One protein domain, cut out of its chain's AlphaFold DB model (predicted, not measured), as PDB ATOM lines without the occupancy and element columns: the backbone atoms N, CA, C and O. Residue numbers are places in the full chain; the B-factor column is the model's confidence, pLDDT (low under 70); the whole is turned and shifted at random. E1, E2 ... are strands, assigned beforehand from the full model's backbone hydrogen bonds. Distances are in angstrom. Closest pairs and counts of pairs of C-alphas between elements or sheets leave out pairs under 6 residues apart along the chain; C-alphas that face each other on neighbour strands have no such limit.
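AT A GLANCE: This is residues 13 to 119 of the 451 residues of the protein "Hypothetical protein" of Noctiluca scintillans (UniProt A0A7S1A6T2). Two twisted, antiparallel sheets stand partly face to face as a loose sandwich: E6, E5, E4, E3 and E9 make one, and E1, E2, E8 and E7 make the other. The chain passes from one sheet to the other three times, and E7 and E8 form a long hairpin that bends sharply toward its turn. The printed part has 107 residues, with no named helix and nine named strands, E1 to E9 in order along the chain; the class is all strand. The whole is compact, with a radius of gyration of the C-alphas of 13.9 A and spans of 41 by 29 by 22 A.

IN THESE COORDINATES: Find C-alpha 13 at (151.653, 185.783, 133.418), where E1, residues 13 to 18, begins. E2 follows at residues 23 to 29, 19.0 A long. Look next at C-alpha 42, (165.232, 195.087, 128.986): here E3, residues 42 to 51, begins and runs 28.8 A. E4 takes residues 54 to 63, 29.3 A, E5 residues 68 to 72 and E6 residues 75 to 78. E7 is residues 88 to 95 and bends by 91 degrees at residue 92. E8, residues 98 to 110, is 27.1 A from first to last C-alpha and bends by 108 degrees at residue 101. E9, residues 116 to 118, ends at C-alpha 118, (155.301, 181.097, 144.117).

HOW THE PARTS SIT: Start in the first strands: E1 and E2 are an antiparallel hairpin, with N 16 and O 25 2.9 A apart. E2 is also the antiparallel neighbour of E8, where you find N 26 and O 107 at 2.7 A. The hairpin E7 and E8 has N 91 and O 104 at 2.8 A. In the other sheet, E3 to E6 form a meander, each strand the antiparallel neighbour of the one before: look at N 47 and O 58, 2.9 A, for E3 and E4, N 61 and O 69, 2.8 A, for E4 and E5, and N 77 and O 70, 2.7 A, for E5 and E6. The edge strand E9 is antiparallel to E3, with N 50 and O 116 at 3.0 A. Between the sheets, the closest C-alphas of E5 and E7 are those of Met 68 and Val 90, 7.1 A apart. E4 and E8 are only just apart, closest 8.4 A; E1 and E9 are apart.

THE WHOLE: The C-alphas of Pro 53 and Val 100, the two farthest apart, are separated by 41.5 A. The printed part has no cut. The link from E2 to E3, 12 residues, is long; E6 to E7 is short. Mean pLDDT of the printed part is 84.8, and residues 116 to 119 are under 70.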
ATOM      1  N   ASN A  13     150.786 186.927 133.163       86.31
ATOM      2  CA  ASN A  13     151.653 185.783 133.418       86.31
ATOM      3  C   ASN A  13     150.783 184.568 133.724       86.31
ATOM      4  O   ASN A  13     149.879 184.664 134.555       86.31
ATOM      5  N   TYR A  14     151.060 183.436 133.089       87.44
ATOM      6  CA  TYR A  14     150.391 182.173 133.381       87.44
ATOM      7  C   TYR A  14     151.377 181.011 133.311       87.44
ATOM      8  O   TYR A  14     152.389 181.064 132.613       87.44
ATOM      9  N   PHE A  15     151.076 179.957 134.063       87.44
ATOM     10  CA  PHE A  15     151.864 178.735 134.084       87.44
ATOM     11  C   PHE A  15     151.075 177.609 133.429       87.44
ATOM     12  O   PHE A  15     149.872 177.478 133.650       87.44
ATOM     13  N   MET A  16     151.758 176.774 132.656       88.94
ATOM     14  CA  MET A  16     151.179 175.574 132.068       88.94
ATOM     15  C   MET A  16     152.141 174.407 132.237       88.94
ATOM     16  O   MET A  16     153.316 174.495 131.879       88.94
ATOM     17  N   PHE A  17     151.634 173.304 132.781       87.81
ATOM     18  CA  PHE A  17     152.391 172.066 132.885       87.81
ATOM     19  C   PHE A  17     152.224 171.262 131.602       87.81
ATOM     20  O   PHE A  17     151.118 170.849 131.257       87.81
ATOM     21  N   LEU A  18     153.327 171.047 130.889       89.31
ATOM     22  CA  LEU A  18     153.364 170.233 129.685       89.31
ATOM     23  C   LEU A  18     153.647 168.785 130.079       89.31
ATOM     24  O   LEU A  18     154.787 168.400 130.351       89.31
ATOM     25  N   ASP A  19     152.588 167.978 130.113       86.12
ATOM     26  CA  ASP A  19     152.647 166.584 130.560       86.12
ATOM     27  C   ASP A  19     153.574 165.719 129.685       86.12
ATOM     28  O   ASP A  19     154.197 164.790 130.199       86.12
ATOM     29  N   GLU A  20     153.699 166.024 128.391       89.75
ATOM     30  CA  GLU A  20     154.561 165.289 127.453       89.75
ATOM     31  C   GLU A  20     156.049 165.496 127.745       89.75
ATOM     32  O   GLU A  20     156.823 164.541 127.751       89.75
ATOM     33  N   SER A  21     156.448 166.736 128.034       88.38
ATOM     34  CA  SER A  21     157.846 167.087 128.285       88.38
ATOM     35  C   SER A  21     158.215 167.069 129.770       88.38
ATOM     36  O   SER A  21     159.390 167.209 130.096       88.38
ATOM     37  N   LYS A  22     157.234 166.908 130.673       88.56
ATOM     38  CA  LYS A  22     157.400 167.059 132.133       88.56
ATOM     39  C   LYS A  22     158.063 168.388 132.498       88.56
ATOM     40  O   LYS A  22     158.918 168.462 133.379       88.56
ATOM     41  N   CYS A  23     157.658 169.440 131.796       89.88
ATOM     42  CA  CYS A  23     158.152 170.787 132.032       89.88
ATOM     43  C   CYS A  23     156.997 171.656 132.499       89.88
ATOM     44  O   CYS A  23     155.884 171.550 131.979       89.88
ATOM     45  N   LEU A  24     157.269 172.544 133.442       89.00
ATOM     46  CA  LEU A  24     156.384 173.660 133.679       89.00
ATOM     47  C   LEU A  24     156.880 174.861 132.889       89.00
ATOM     48  O   LEU A  24     158.044 175.241 132.981       89.00
ATOM     49  N   CYS A  25     155.979 175.445 132.117       90.56
ATOM     50  CA  CYS A  25     156.252 176.612 131.310       90.56
ATOM     51  C   CYS A  25     155.565 177.841 131.903       90.56
ATOM     52  O   CYS A  25     154.352 177.839 132.104       90.56
ATOM     53  N   LEU A  26     156.347 178.882 132.165       90.88
ATOM     54  CA  LEU A  26     155.893 180.242 132.397       90.88
ATOM     55  C   LEU A  26     155.723 180.936 131.046       90.88
ATOM     56  O   LEU A  26     156.666 181.005 130.259       90.88
ATOM     57  N   PHE A  27     154.544 181.495 130.820       91.00
ATOM     58  CA  PHE A  27     154.248 182.373 129.699       91.00
ATOM     59  C   PHE A  27     153.969 183.776 130.231       91.00
ATOM     60  O   PHE A  27     153.171 183.944 131.156       91.00
ATOM     61  N   SER A  28     154.637 184.777 129.666       90.06
ATOM     62  CA  SER A  28     154.487 186.187 130.021       90.06
ATOM     63  C   SER A  28     154.165 187.001 128.773       90.06
ATOM     64  O   SER A  28     155.022 187.194 127.910       90.06
ATOM     65  N   ASP A  29     152.937 187.502 128.708       89.75
ATOM     66  CA  ASP A  29     152.414 188.299 127.603       89.75
ATOM     67  C   ASP A  29     152.405 189.775 127.995       89.75
ATOM     68  O   ASP A  29     151.663 190.197 128.889       89.75
ATOM     69  N   TRP A  30     153.217 190.600 127.340       88.19
ATOM     70  CA  TRP A  30     153.307 192.028 127.653       88.19
ATOM     71  C   TRP A  30     152.336 192.835 126.811       88.19
ATOM     72  O   TRP A  30     152.726 193.674 126.002       88.19
ATOM     73  N   ILE A  31     151.049 192.604 127.051       85.50
ATOM     74  CA  ILE A  31     149.932 193.195 126.303       85.50
ATOM     75  C   ILE A  31     149.940 194.734 126.271       85.50
ATOM     76  O   ILE A  31     149.335 195.345 125.397       85.50
ATOM     77  N   SER A  32     150.650 195.380 127.201       82.81
ATOM     78  CA  SER A  32     150.848 196.837 127.201       82.81
ATOM     79  C   SER A  32     151.778 197.363 126.108       82.81
ATOM     80  O   SER A  32     151.758 198.562 125.824       82.81
ATOM     81  N   SER A  33     152.609 196.506 125.514       81.31
ATOM     82  CA  SER A  33     153.555 196.886 124.472       81.31
ATOM     83  C   SER A  33     153.092 196.356 123.126       81.31
ATOM     84  O   SER A  33     153.075 195.154 122.897       81.31
ATOM     85  N   THR A  34     152.791 197.260 122.199       84.81
ATOM     86  CA  THR A  34     152.508 196.920 120.794       84.81
ATOM     87  C   THR A  34     153.761 196.956 119.918       84.81
ATOM     88  O   THR A  34     153.672 196.890 118.693       84.81
ATOM     89  N   TYR A  35     154.929 197.144 120.532       85.56
ATOM     90  CA  TYR A  35     156.207 197.288 119.848       85.56
ATOM     91  C   TYR A  35     157.137 196.156 120.250       85.56
ATOM     92  O   TYR A  35     157.115 195.697 121.398       85.56
ATOM     93  N   GLU A  36     157.953 195.735 119.292       85.81
ATOM     94  CA  GLU A  36     159.064 194.831 119.536       85.81
ATOM     95  C   GLU A  36     160.052 195.489 120.504       85.81
ATOM     96  O   GLU A  36     160.238 196.710 120.493       85.81
ATOM     97  N   LEU A  37     160.645 194.686 121.388       82.19
ATOM     98  CA  LEU A  37     161.624 195.182 122.346       82.19
ATOM     99  C   LEU A  37     162.849 195.677 121.575       82.19
ATOM    100  O   LEU A  37     163.471 194.910 120.850       82.19
ATOM    101  N   GLY A  38     163.208 196.953 121.716       82.44
ATOM    102  CA  GLY A  38     164.432 197.456 121.094       82.44
ATOM    103  C   GLY A  38     165.669 196.895 121.797       82.44
ATOM    104  O   GLY A  38     165.603 196.581 122.979       82.44
ATOM    105  N   GLU A  39     166.832 196.850 121.135       79.94
ATOM    106  CA  GLU A  39     168.097 196.345 121.724       79.94
ATOM    107  C   GLU A  39     168.435 196.931 123.107       79.94
ATOM    108  O   GLU A  39     169.141 196.318 123.905       79.94
ATOM    109  N   ALA A  40     167.954 198.143 123.377       76.31
ATOM    110  CA  ALA A  40     168.211 198.859 124.613       76.31
ATOM    111  C   ALA A  40     167.139 198.601 125.698       76.31
ATOM    112  O   ALA A  40     167.384 198.857 126.882       76.31
ATOM    113  N   ASP A  41     165.966 198.094 125.316       78.06
ATOM    114  CA  ASP A  41     164.919 197.696 126.246       78.06
ATOM    115  C   ASP A  41     165.290 196.361 126.901       78.06
ATOM    116  O   ASP A  41     165.781 195.423 126.268       78.06
ATOM    117  N   HIS A  42     165.061 196.297 128.206       77.62
ATOM    118  CA  HIS A  42     165.232 195.087 128.986       77.62
ATOM    119  C   HIS A  42     164.111 194.976 130.003       77.62
ATOM    120  O   HIS A  42     163.639 195.992 130.528       77.62
ATOM    121  N   ALA A  43     163.725 193.746 130.317       78.44
ATOM    122  CA  ALA A  43     162.934 193.484 131.506       78.44
ATOM    123  C   ALA A  43     163.586 192.452 132.392       78.44
ATOM    124  O   ALA A  43     164.528 191.757 132.019       78.44
ATOM    125  N   TYR A  44     163.055 192.419 133.600       83.75
ATOM    126  CA  TYR A  44     163.565 191.631 134.682       83.75
ATOM    127  C   TYR A  44     162.391 190.981 135.392       83.75
ATOM    128  O   TYR A  44     161.480 191.679 135.842       83.75
ATOM    129  N   LEU A  45     162.426 189.659 135.476       82.81
ATOM    130  CA  LEU A  45     161.501 188.874 136.271       82.81
ATOM    131  C   LEU A  45     162.311 188.129 137.322       82.81
ATOM    132  O   LEU A  45     163.371 187.584 137.031       82.81
ATOM    133  N   LYS A  46     161.797 188.103 138.545       86.06
ATOM    134  CA  LYS A  46     162.346 187.319 139.644       86.06
ATOM    135  C   LYS A  46     161.214 186.502 140.227       86.06
ATOM    136  O   LYS A  46     160.131 187.047 140.384       86.06
ATOM    137  N   PHE A  47     161.434 185.231 140.517       83.38
ATOM    138  CA  PHE A  47     160.433 184.393 141.167       83.38
ATOM    139  C   PHE A  47     161.077 183.259 141.950       83.38
ATOM    140  O   PHE A  47     162.270 182.996 141.810       83.38
ATOM    141  N   ILE A  48     160.287 182.624 142.814       83.94
ATOM    142  CA  ILE A  48     160.752 181.566 143.701       83.94
ATOM    143  C   ILE A  48     159.937 180.301 143.416       83.94
ATOM    144  O   ILE A  48     158.706 180.309 143.409       83.94
ATOM    145  N   VAL A  49     160.628 179.200 143.153       80.81
ATOM    146  CA  VAL A  49     160.018 177.880 142.969       80.81
ATOM    147  C   VAL A  49     160.218 177.088 144.259       80.81
ATOM    148  O   VAL A  49     161.336 176.976 144.754       80.81
ATOM    149  N   GLU A  50     159.132 176.558 144.823       82.88
ATOM    150  CA  GLU A  50     159.149 175.785 146.070       82.88
ATOM    151  C   GLU A  50     158.689 174.348 145.791       82.88
ATOM    152  O   GLU A  50     157.499 174.031 145.782       82.88
ATOM    153  N   GLY A  51     159.627 173.432 145.557       71.06
ATOM    154  CA  GLY A  51     159.282 172.045 145.250       71.06
ATOM    155  C   GLY A  51     160.394 171.056 145.567       71.06
ATOM    156  O   GLY A  51     161.578 171.359 145.460       71.06
ATOM    157  N   GLY A  52     160.014 169.838 145.959       70.44
ATOM    158  CA  GLY A  52     160.978 168.813 146.362       70.44
ATOM    159  C   GLY A  52     161.695 169.165 147.682       70.44
ATOM    160  O   GLY A  52     161.028 169.604 148.619       70.44
ATOM    161  N   PRO A  53     163.021 168.930 147.808       76.38
ATOM    162  CA  PRO A  53     163.769 169.157 149.049       76.38
ATOM    163  C   PRO A  53     164.204 170.616 149.283       76.38
ATOM    164  O   PRO A  53     164.891 170.868 150.274       76.38
ATOM    165  N   GLY A  54     163.866 171.568 148.403       83.69
ATOM    166  CA  GLY A  54     164.426 172.918 148.470       83.69
ATOM    167  C   GLY A  54     163.585 174.024 147.834       83.69
ATOM    168  O   GLY A  54     162.477 173.810 147.341       83.69
ATOM    169  N   THR A  55     164.153 175.225 147.890       86.94
ATOM    170  CA  THR A  55     163.614 176.462 147.325       86.94
ATOM    171  C   THR A  55     164.631 177.001 146.329       86.94
ATOM    172  O   THR A  55     165.793 177.166 146.695       86.94
ATOM    173  N   GLU A  56     164.189 177.289 145.111       88.38
ATOM    174  CA  GLU A  56     165.021 177.797 144.018       88.38
ATOM    175  C   GLU A  56     164.615 179.232 143.667       88.38
ATOM    176  O   GLU A  56     163.433 179.528 143.462       88.38
ATOM    177  N   MET A  57     165.586 180.137 143.573       89.31
ATOM    178  CA  MET A  57     165.386 181.520 143.155       89.31
ATOM    179  C   MET A  57     165.760 181.689 141.686       89.31
ATOM    180  O   MET A  57     166.924 181.590 141.310       89.31
ATOM    181  N   TRP A  58     164.778 182.033 140.865       87.31
ATOM    182  CA  TRP A  58     164.969 182.261 139.441       87.31
ATOM    183  C   TRP A  58     164.975 183.757 139.134       87.31
ATOM    184  O   TRP A  58     164.079 184.502 139.539       87.31
ATOM    185  N   GLU A  59     165.985 184.199 138.394       89.44
ATOM    186  CA  GLU A  59     166.132 185.564 137.897       89.44
ATOM    187  C   GLU A  59     166.266 185.526 136.373       89.44
ATOM    188  O   GLU A  59     167.128 184.851 135.822       89.44
ATOM    189  N   MET A  60     165.399 186.251 135.675       87.06
ATOM    190  CA  MET A  60     165.337 186.279 134.222       87.06
ATOM    191  C   MET A  60     165.501 187.711 133.727       87.06
ATOM    192  O   MET A  60     164.688 188.588 134.022       87.06
ATOM    193  N   TYR A  61     166.541 187.928 132.930       87.12
ATOM    194  CA  TYR A  61     166.802 189.165 132.210       87.12
ATOM    195  C   TYR A  61     166.464 188.961 130.744       87.12
ATOM    196  O   TYR A  61     166.995 188.070 130.088       87.12
ATOM    197  N   LEU A  62     165.595 189.807 130.222       84.38
ATOM    198  CA  LEU A  62     165.132 189.758 128.845       84.38
ATOM    199  C   LEU A  62     165.708 190.955 128.121       84.38
ATOM    200  O   LEU A  62     165.611 192.071 128.631       84.38
ATOM    201  N   TYR A  63     166.286 190.728 126.952       84.56
ATOM    202  CA  TYR A  63     166.907 191.765 126.141       84.56
ATOM    203  C   TYR A  63     166.144 191.901 124.824       84.56
ATOM    204  O   TYR A  63     165.661 190.911 124.273       84.56
ATOM    205  N   GLY A  64     166.044 193.116 124.284       80.38
ATOM    206  CA  GLY A  64     165.298 193.319 123.040       80.38
ATOM    207  C   GLY A  64     165.935 192.733 121.781       80.38
ATOM    208  O   GLY A  64     165.276 192.610 120.761       80.38
ATOM    209  N   ASN A  65     167.170 192.237 121.849       83.00
ATOM    210  CA  ASN A  65     167.744 191.410 120.783       83.00
ATOM    211  C   ASN A  65     167.212 189.959 120.792       83.00
ATOM    212  O   ASN A  65     167.888 189.060 120.298       83.00
ATOM    213  N   THR A  66     166.042 189.711 121.393       83.19
ATOM    214  CA  THR A  66     165.399 188.398 121.605       83.19
ATOM    215  C   THR A  66     166.177 187.403 122.468       83.19
ATOM    216  O   THR A  66     165.751 186.262 122.645       83.19
ATOM    217  N   SER A  67     167.310 187.820 123.035       86.38
ATOM    218  CA  SER A  67     168.078 186.976 123.939       86.38
ATOM    219  C   SER A  67     167.596 187.118 125.378       86.38
ATOM    220  O   SER A  67     166.993 188.122 125.769       86.38
ATOM    221  N   MET A  68     167.892 186.108 126.189       87.88
ATOM    222  CA  MET A  68     167.601 186.119 127.615       87.88
ATOM    223  C   MET A  68     168.814 185.646 128.407       87.88
ATOM    224  O   MET A  68     169.617 184.862 127.910       87.88
ATOM    225  N   ASN A  69     168.940 186.117 129.641       89.38
ATOM    226  CA  ASN A  69     169.838 185.548 130.632       89.38
ATOM    227  C   ASN A  69     168.988 185.010 131.781       89.38
ATOM    228  O   ASN A  69     168.210 185.764 132.363       89.38
ATOM    229  N   LEU A  70     169.116 183.720 132.075       89.69
ATOM    230  CA  LEU A  70     168.506 183.111 133.252       89.69
ATOM    231  C   LEU A  70     169.594 182.829 134.271       89.69
ATOM    232  O   LEU A  70     170.621 182.249 133.922       89.69
ATOM    233  N   ALA A  71     169.320 183.165 135.524       90.62
ATOM    234  CA  ALA A  71     170.096 182.743 136.670       90.62
ATOM    235  C   ALA A  71     169.223 181.939 137.641       90.62
ATOM    236  O   ALA A  71     168.077 182.306 137.905       90.62
ATOM    237  N   LEU A  72     169.787 180.849 138.150       90.56
ATOM    238  CA  LEU A  72     169.242 179.991 139.195       90.56
ATOM    239  C   LEU A  72     170.119 180.172 140.431       90.56
ATOM    240  O   LEU A  72     171.323 179.950 140.368       90.56
ATOM    241  N   ASP A  73     169.533 180.642 141.527       91.44
ATOM    242  CA  ASP A  73     170.222 180.921 142.793       91.44
ATOM    243  C   ASP A  73     171.449 181.843 142.646       91.44
ATOM    244  O   ASP A  73     172.397 181.803 143.429       91.44
ATOM    245  N   GLY A  74     171.405 182.731 141.647       90.50
ATOM    246  CA  GLY A  74     172.482 183.663 141.301       90.50
ATOM    247  C   GLY A  74     173.482 183.134 140.267       90.50
ATOM    248  O   GLY A  74     174.251 183.930 139.724       90.50
ATOM    249  N   ASP A  75     173.435 181.845 139.929       91.44
ATOM    250  CA  ASP A  75     174.283 181.232 138.909       91.44
ATOM    251  C   ASP A  75     173.605 181.270 137.536       91.44
ATOM    252  O   ASP A  75     172.488 180.793 137.352       91.44
ATOM    253  N   SER A  76     174.274 181.851 136.535       88.50
ATOM    254  CA  SER A  76     173.722 181.981 135.179       88.50
ATOM    255  C   SER A  76     173.632 180.611 134.490       88.50
ATOM    256  O   SER A  76     174.649 179.969 134.239       88.50
ATOM    257  N   VAL A  77     172.408 180.187 134.174       86.56
ATOM    258  CA  VAL A  77     172.067 178.938 133.470       86.56
ATOM    259  C   VAL A  77     171.949 179.167 131.962       86.56
ATOM    260  O   VAL A  77     172.283 178.294 131.164       86.56
ATOM    261  N   VAL A  78     171.483 180.351 131.560       83.19
ATOM    262  CA  VAL A  78     171.423 180.784 130.159       83.19
ATOM    263  C   VAL A  78     172.110 182.131 130.074       83.19
ATOM    264  O   VAL A  78     171.748 183.037 130.819       83.19
ATOM    265  N   HIS A  79     173.084 182.286 129.183       82.56
ATOM    266  CA  HIS A  79     173.779 183.554 129.017       82.56
ATOM    267  C   HIS A  79     173.064 184.463 128.013       82.56
ATOM    268  O   HIS A  79     172.567 184.025 126.977       82.56
ATOM    269  N   GLY A  80     173.061 185.768 128.304       75.44
ATOM    270  CA  GLY A  80     172.556 186.772 127.370       75.44
ATOM    271  C   GLY A  80     173.305 186.698 126.036       75.44
ATOM    272  O   GLY A  80     174.534 186.647 126.014       75.44
ATOM    273  N   GLY A  81     172.559 186.702 124.936       74.25
ATOM    274  CA  GLY A  81     173.062 186.457 123.581       74.25
ATOM    275  C   GLY A  81     172.731 185.071 123.017       74.25
ATOM    276  O   GLY A  81     172.699 184.935 121.796       74.25
ATOM    277  N   ASP A  82     172.406 184.080 123.855       75.25
ATOM    278  CA  ASP A  82     171.968 182.764 123.380       75.25
ATOM    279  C   ASP A  82     170.480 182.776 123.012       75.25
ATOM    280  O   ASP A  82     169.594 182.680 123.861       75.25
ATOM    281  N   THR A  83     170.186 182.864 121.714       73.25
ATOM    282  CA  THR A  83     168.813 182.776 121.179       73.25
ATOM    283  C   THR A  83     168.305 181.336 121.048       73.25
ATOM    284  O   THR A  83     167.131 181.122 120.763       73.25
ATOM    285  N   ASN A  84     169.184 180.343 121.234       72.56
ATOM    286  CA  ASN A  84     168.900 178.918 121.014       72.56
ATOM    287  C   ASN A  84     168.764 178.116 122.316       72.56
ATOM    288  O   ASN A  84     168.912 176.894 122.307       72.56
ATOM    289  N   SER A  85     168.501 178.782 123.440       78.25
ATOM    290  CA  SER A  85     168.265 178.076 124.694       78.25
ATOM    291  C   SER A  85     166.996 177.226 124.602       78.25
ATOM    292  O   SER A  85     165.933 177.705 124.215       78.25
ATOM    293  N   SER A  86     167.088 175.951 124.984       82.25
ATOM    294  CA  SER A  86     165.917 175.073 125.093       82.25
ATOM    295  C   SER A  86     165.004 175.456 126.260       82.25
ATOM    296  O   SER A  86     163.849 175.039 126.292       82.25
ATOM    297  N   LEU A  87     165.517 176.233 127.220       84.94
ATOM    298  CA  LEU A  87     164.798 176.615 128.435       84.94
ATOM    299  C   LEU A  87     163.810 177.755 128.206       84.94
ATOM    300  O   LEU A  87     162.959 177.987 129.054       84.94
ATOM    301  N   GLY A  88     163.889 178.467 127.085       85.25
ATOM    302  CA  GLY A  88     162.934 179.524 126.801       85.25
ATOM    303  C   GLY A  88     163.335 180.430 125.655       85.25
ATOM    304  O   GLY A  88     164.424 180.311 125.088       85.25
ATOM    305  N   ARG A  89     162.430 181.337 125.302       86.62
ATOM    306  CA  ARG A  89     162.616 182.273 124.204       86.62
ATOM    307  C   ARG A  89     161.881 183.580 124.478       86.62
ATOM    308  O   ARG A  89     160.871 183.636 125.173       86.62
ATOM    309  N   VAL A  90     162.411 184.648 123.895       88.56
ATOM    310  CA  VAL A  90     161.696 185.914 123.746       88.56
ATOM    311  C   VAL A  90     161.208 185.991 122.312       88.56
ATOM    312  O   VAL A  90     161.975 185.769 121.375       88.56
ATOM    313  N   SER A  91     159.929 186.277 122.127       90.62
ATOM    314  CA  SER A  91     159.321 186.386 120.807       90.62
ATOM    315  C   SER A  91     158.427 187.615 120.712       90.62
ATOM    316  O   SER A  91     158.060 188.222 121.717       90.62
ATOM    317  N   PHE A  92     158.099 188.006 119.485       90.75
ATOM    318  CA  PHE A  92     157.164 189.087 119.210       90.75
ATOM    319  C   PHE A  92     156.071 188.566 118.284       90.75
ATOM    320  O   PHE A  92     156.350 188.093 117.180       90.75
ATOM    321  N   GLY A  93     154.821 188.610 118.737       92.69
ATOM    322  CA  GLY A  93     153.729 187.950 118.033       92.69
ATOM    323  C   GLY A  93     152.389 188.098 118.734       92.69
ATOM    324  O   GLY A  93     152.226 188.934 119.614       92.69
ATOM    325  N   VAL A  94     151.416 187.318 118.278       93.38
ATOM    326  CA  VAL A  94     150.080 187.249 118.881       93.38
ATOM    327  C   VAL A  94     150.027 186.094 119.873       93.38
ATOM    328  O   VAL A  94     150.699 185.081 119.669       93.38
ATOM    329  N   SER A  95     149.214 186.236 120.915       91.81
ATOM    330  CA  SER A  95     148.997 185.205 121.931       91.81
ATOM    331  C   SER A  95     147.497 184.942 122.102       91.81
ATOM    332  O   SER A  95     146.680 185.761 121.674       91.81
ATOM    333  N   PRO A  96     147.097 183.846 122.770       89.25
ATOM    334  CA  PRO A  96     145.698 183.623 123.134       89.25
ATOM    335  C   PRO A  96     145.085 184.763 123.965       89.25
ATOM    336  O   PRO A  96     143.874 184.956 123.935       89.25
ATOM    337  N   ASN A  97     145.910 185.533 124.687       87.19
ATOM    338  CA  ASN A  97     145.458 186.654 125.513       87.19
ATOM    339  C   ASN A  97     145.372 187.982 124.743       87.19
ATOM    340  O   ASN A  97     144.781 188.938 125.244       87.19
ATOM    341  N   SER A  98     145.980 188.083 123.556       91.00
ATOM    342  CA  SER A  98     145.928 189.291 122.732       91.00
ATOM    343  C   SER A  98     146.205 188.999 121.258       91.00
ATOM    344  O   SER A  98     147.284 188.539 120.875       91.00
ATOM    345  N   LEU A  99     145.248 189.398 120.415       93.75
ATOM    346  CA  LEU A  99     145.362 189.372 118.953       93.75
ATOM    347  C   LEU A  99     146.265 190.487 118.399       93.75
ATOM    348  O   LEU A  99     146.629 190.473 117.224       93.75
ATOM    349  N   VAL A 100     146.641 191.466 119.227       93.81
ATOM    350  CA  VAL A 100     147.599 192.511 118.852       93.81
ATOM    351  C   VAL A 100     149.007 191.991 119.095       93.81
ATOM    352  O   VAL A 100     149.278 191.446 120.164       93.81
ATOM    353  N   LYS A 101     149.914 192.183 118.129       94.38
ATOM    354  CA  LYS A 101     151.316 191.778 118.283       94.38
ATOM    355  C   LYS A 101     151.955 192.466 119.488       94.38
ATOM    356  O   LYS A 101     151.916 193.691 119.591       94.38
ATOM    357  N   HIS A 102     152.558 191.675 120.360       91.31
ATOM    358  CA  HIS A 102     153.211 192.128 121.577       91.31
ATOM    359  C   HIS A 102     154.414 191.230 121.910       91.31
ATOM    360  O   HIS A 102     154.550 190.134 121.352       91.31
ATOM    361  N   PRO A 103     155.331 191.685 122.781       89.75
ATOM    362  CA  PRO A 103     156.396 190.845 123.302       89.75
ATOM    363  C   PRO A 103     155.820 189.720 124.162       89.75
ATOM    364  O   PRO A 103     155.007 189.965 125.057       89.75
ATOM    365  N   MET A 104     156.281 188.506 123.898       91.38
ATOM    366  CA  MET A 104     155.924 187.296 124.625       91.38
ATOM    367  C   MET A 104     157.200 186.611 125.093       91.38
ATOM    368  O   MET A 104     158.198 186.549 124.367       91.38
ATOM    369  N   VAL A 105     157.155 186.075 126.301       89.50
ATOM    370  CA  VAL A 105     158.256 185.321 126.892       89.50
ATOM    371  C   VAL A 105     157.720 183.969 127.294       89.50
ATOM    372  O   VAL A 105     156.740 183.888 128.033       89.50
ATOM    373  N   ASP A 106     158.373 182.918 126.832       90.50
ATOM    374  CA  ASP A 106     158.068 181.554 127.220       90.50
ATOM    375  C   ASP A 106     159.314 180.904 127.815       90.50
ATOM    376  O   ASP A 106     160.338 180.791 127.150       90.50
ATOM    377  N   VAL A 107     159.233 180.480 129.076       90.00
ATOM    378  CA  VAL A 107     160.316 179.785 129.781       90.00
ATOM    379  C   VAL A 107     159.790 178.482 130.339       90.00
ATOM    380  O   VAL A 107     158.860 178.490 131.134       90.00
ATOM    381  N   CYS A 108     160.403 177.371 129.954       89.19
ATOM    382  CA  CYS A 108     160.061 176.037 130.413       89.19
ATOM    383  C   CYS A 108     161.198 175.461 131.253       89.19
ATOM    384  O   CYS A 108     162.334 175.361 130.793       89.19
ATOM    385  N   PHE A 109     160.872 175.023 132.461       86.75
ATOM    386  CA  PHE A 109     161.800 174.348 133.359       86.75
ATOM    387  C   PHE A 109     161.320 172.923 133.650       86.75
ATOM    388  O   PHE A 109     160.109 172.673 133.668       86.75
ATOM    389  N   PRO A 110     162.243 171.967 133.859       85.00
ATOM    390  CA  PRO A 110     161.880 170.622 134.286       85.00
ATOM    391  C   PRO A 110     161.126 170.698 135.613       85.00
ATOM    392  O   PRO A 110     161.594 171.330 136.557       85.00
ATOM    393  N   ALA A 111     159.960 170.061 135.698       84.25
ATOM    394  CA  ALA A 111     159.165 170.056 136.919       84.25
ATOM    395  C   ALA A 111     158.565 168.670 137.153       84.25
ATOM    396  O   ALA A 111     158.066 168.011 136.239       84.25
ATOM    397  N   GLN A 112     158.593 168.218 138.405       80.81
ATOM    398  CA  GLN A 112     157.939 166.973 138.796       80.81
ATOM    399  C   GLN A 112     156.486 167.250 139.197       80.81
ATOM    400  O   GLN A 112     156.141 168.352 139.634       80.81
ATOM    401  N   ARG A 113     155.610 166.245 139.073       71.56
ATOM    402  CA  ARG A 113     154.247 166.356 139.615       71.56
ATOM    403  C   ARG A 113     154.319 166.627 141.120       71.56
ATOM    404  O   ARG A 113     155.078 165.967 141.820       71.56
ATOM    405  N   GLY A 114     153.520 167.582 141.593       74.00
ATOM    406  CA  GLY A 114     153.515 168.018 142.994       74.00
ATOM    407  C   GLY A 114     154.469 169.175 143.321       74.00
ATOM    408  O   GLY A 114     154.594 169.527 144.488       74.00
ATOM    409  N   THR A 115     155.130 169.775 142.324       70.94
ATOM    410  CA  THR A 115     155.917 171.012 142.509       70.94
ATOM    411  C   THR A 115     154.977 172.192 142.789       70.94
ATOM    412  O   THR A 115     154.018 172.387 142.039       70.94
ATOM    413  N   SER A 116     155.250 172.981 143.835       69.88
ATOM    414  CA  SER A 116     154.539 174.233 144.128       69.88
ATOM    415  C   SER A 116     155.367 175.429 143.660       69.88
ATOM    416  O   SER A 116     156.597 175.404 143.663       69.88
ATOM    417  N   ILE A 117     154.716 176.485 143.179       68.56
ATOM    418  CA  ILE A 117     155.421 177.644 142.622       68.56
ATOM    419  C   ILE A 117     154.802 178.918 143.127       68.56
ATOM    420  O   ILE A 117     153.589 179.112 143.052       68.56
ATOM    421  N   MET A 118     155.675 179.804 143.590       67.31
ATOM    422  CA  MET A 118     155.301 181.097 144.117       67.31
ATOM    423  C   MET A 118     155.938 182.195 143.261       67.31
ATOM    424  O   MET A 118     157.104 182.564 143.397       67.31
ATOM    425  N   LEU A 119     155.142 182.745 142.347       67.88
ATOM    426  CA  LEU A 119     155.564 183.876 141.530       67.88
ATOM    427  C   LEU A 119     155.425 185.175 142.337       67.88
ATOM    428  O   LEU A 119     154.327 185.715 142.460       67.88
TER     429      LEU A 119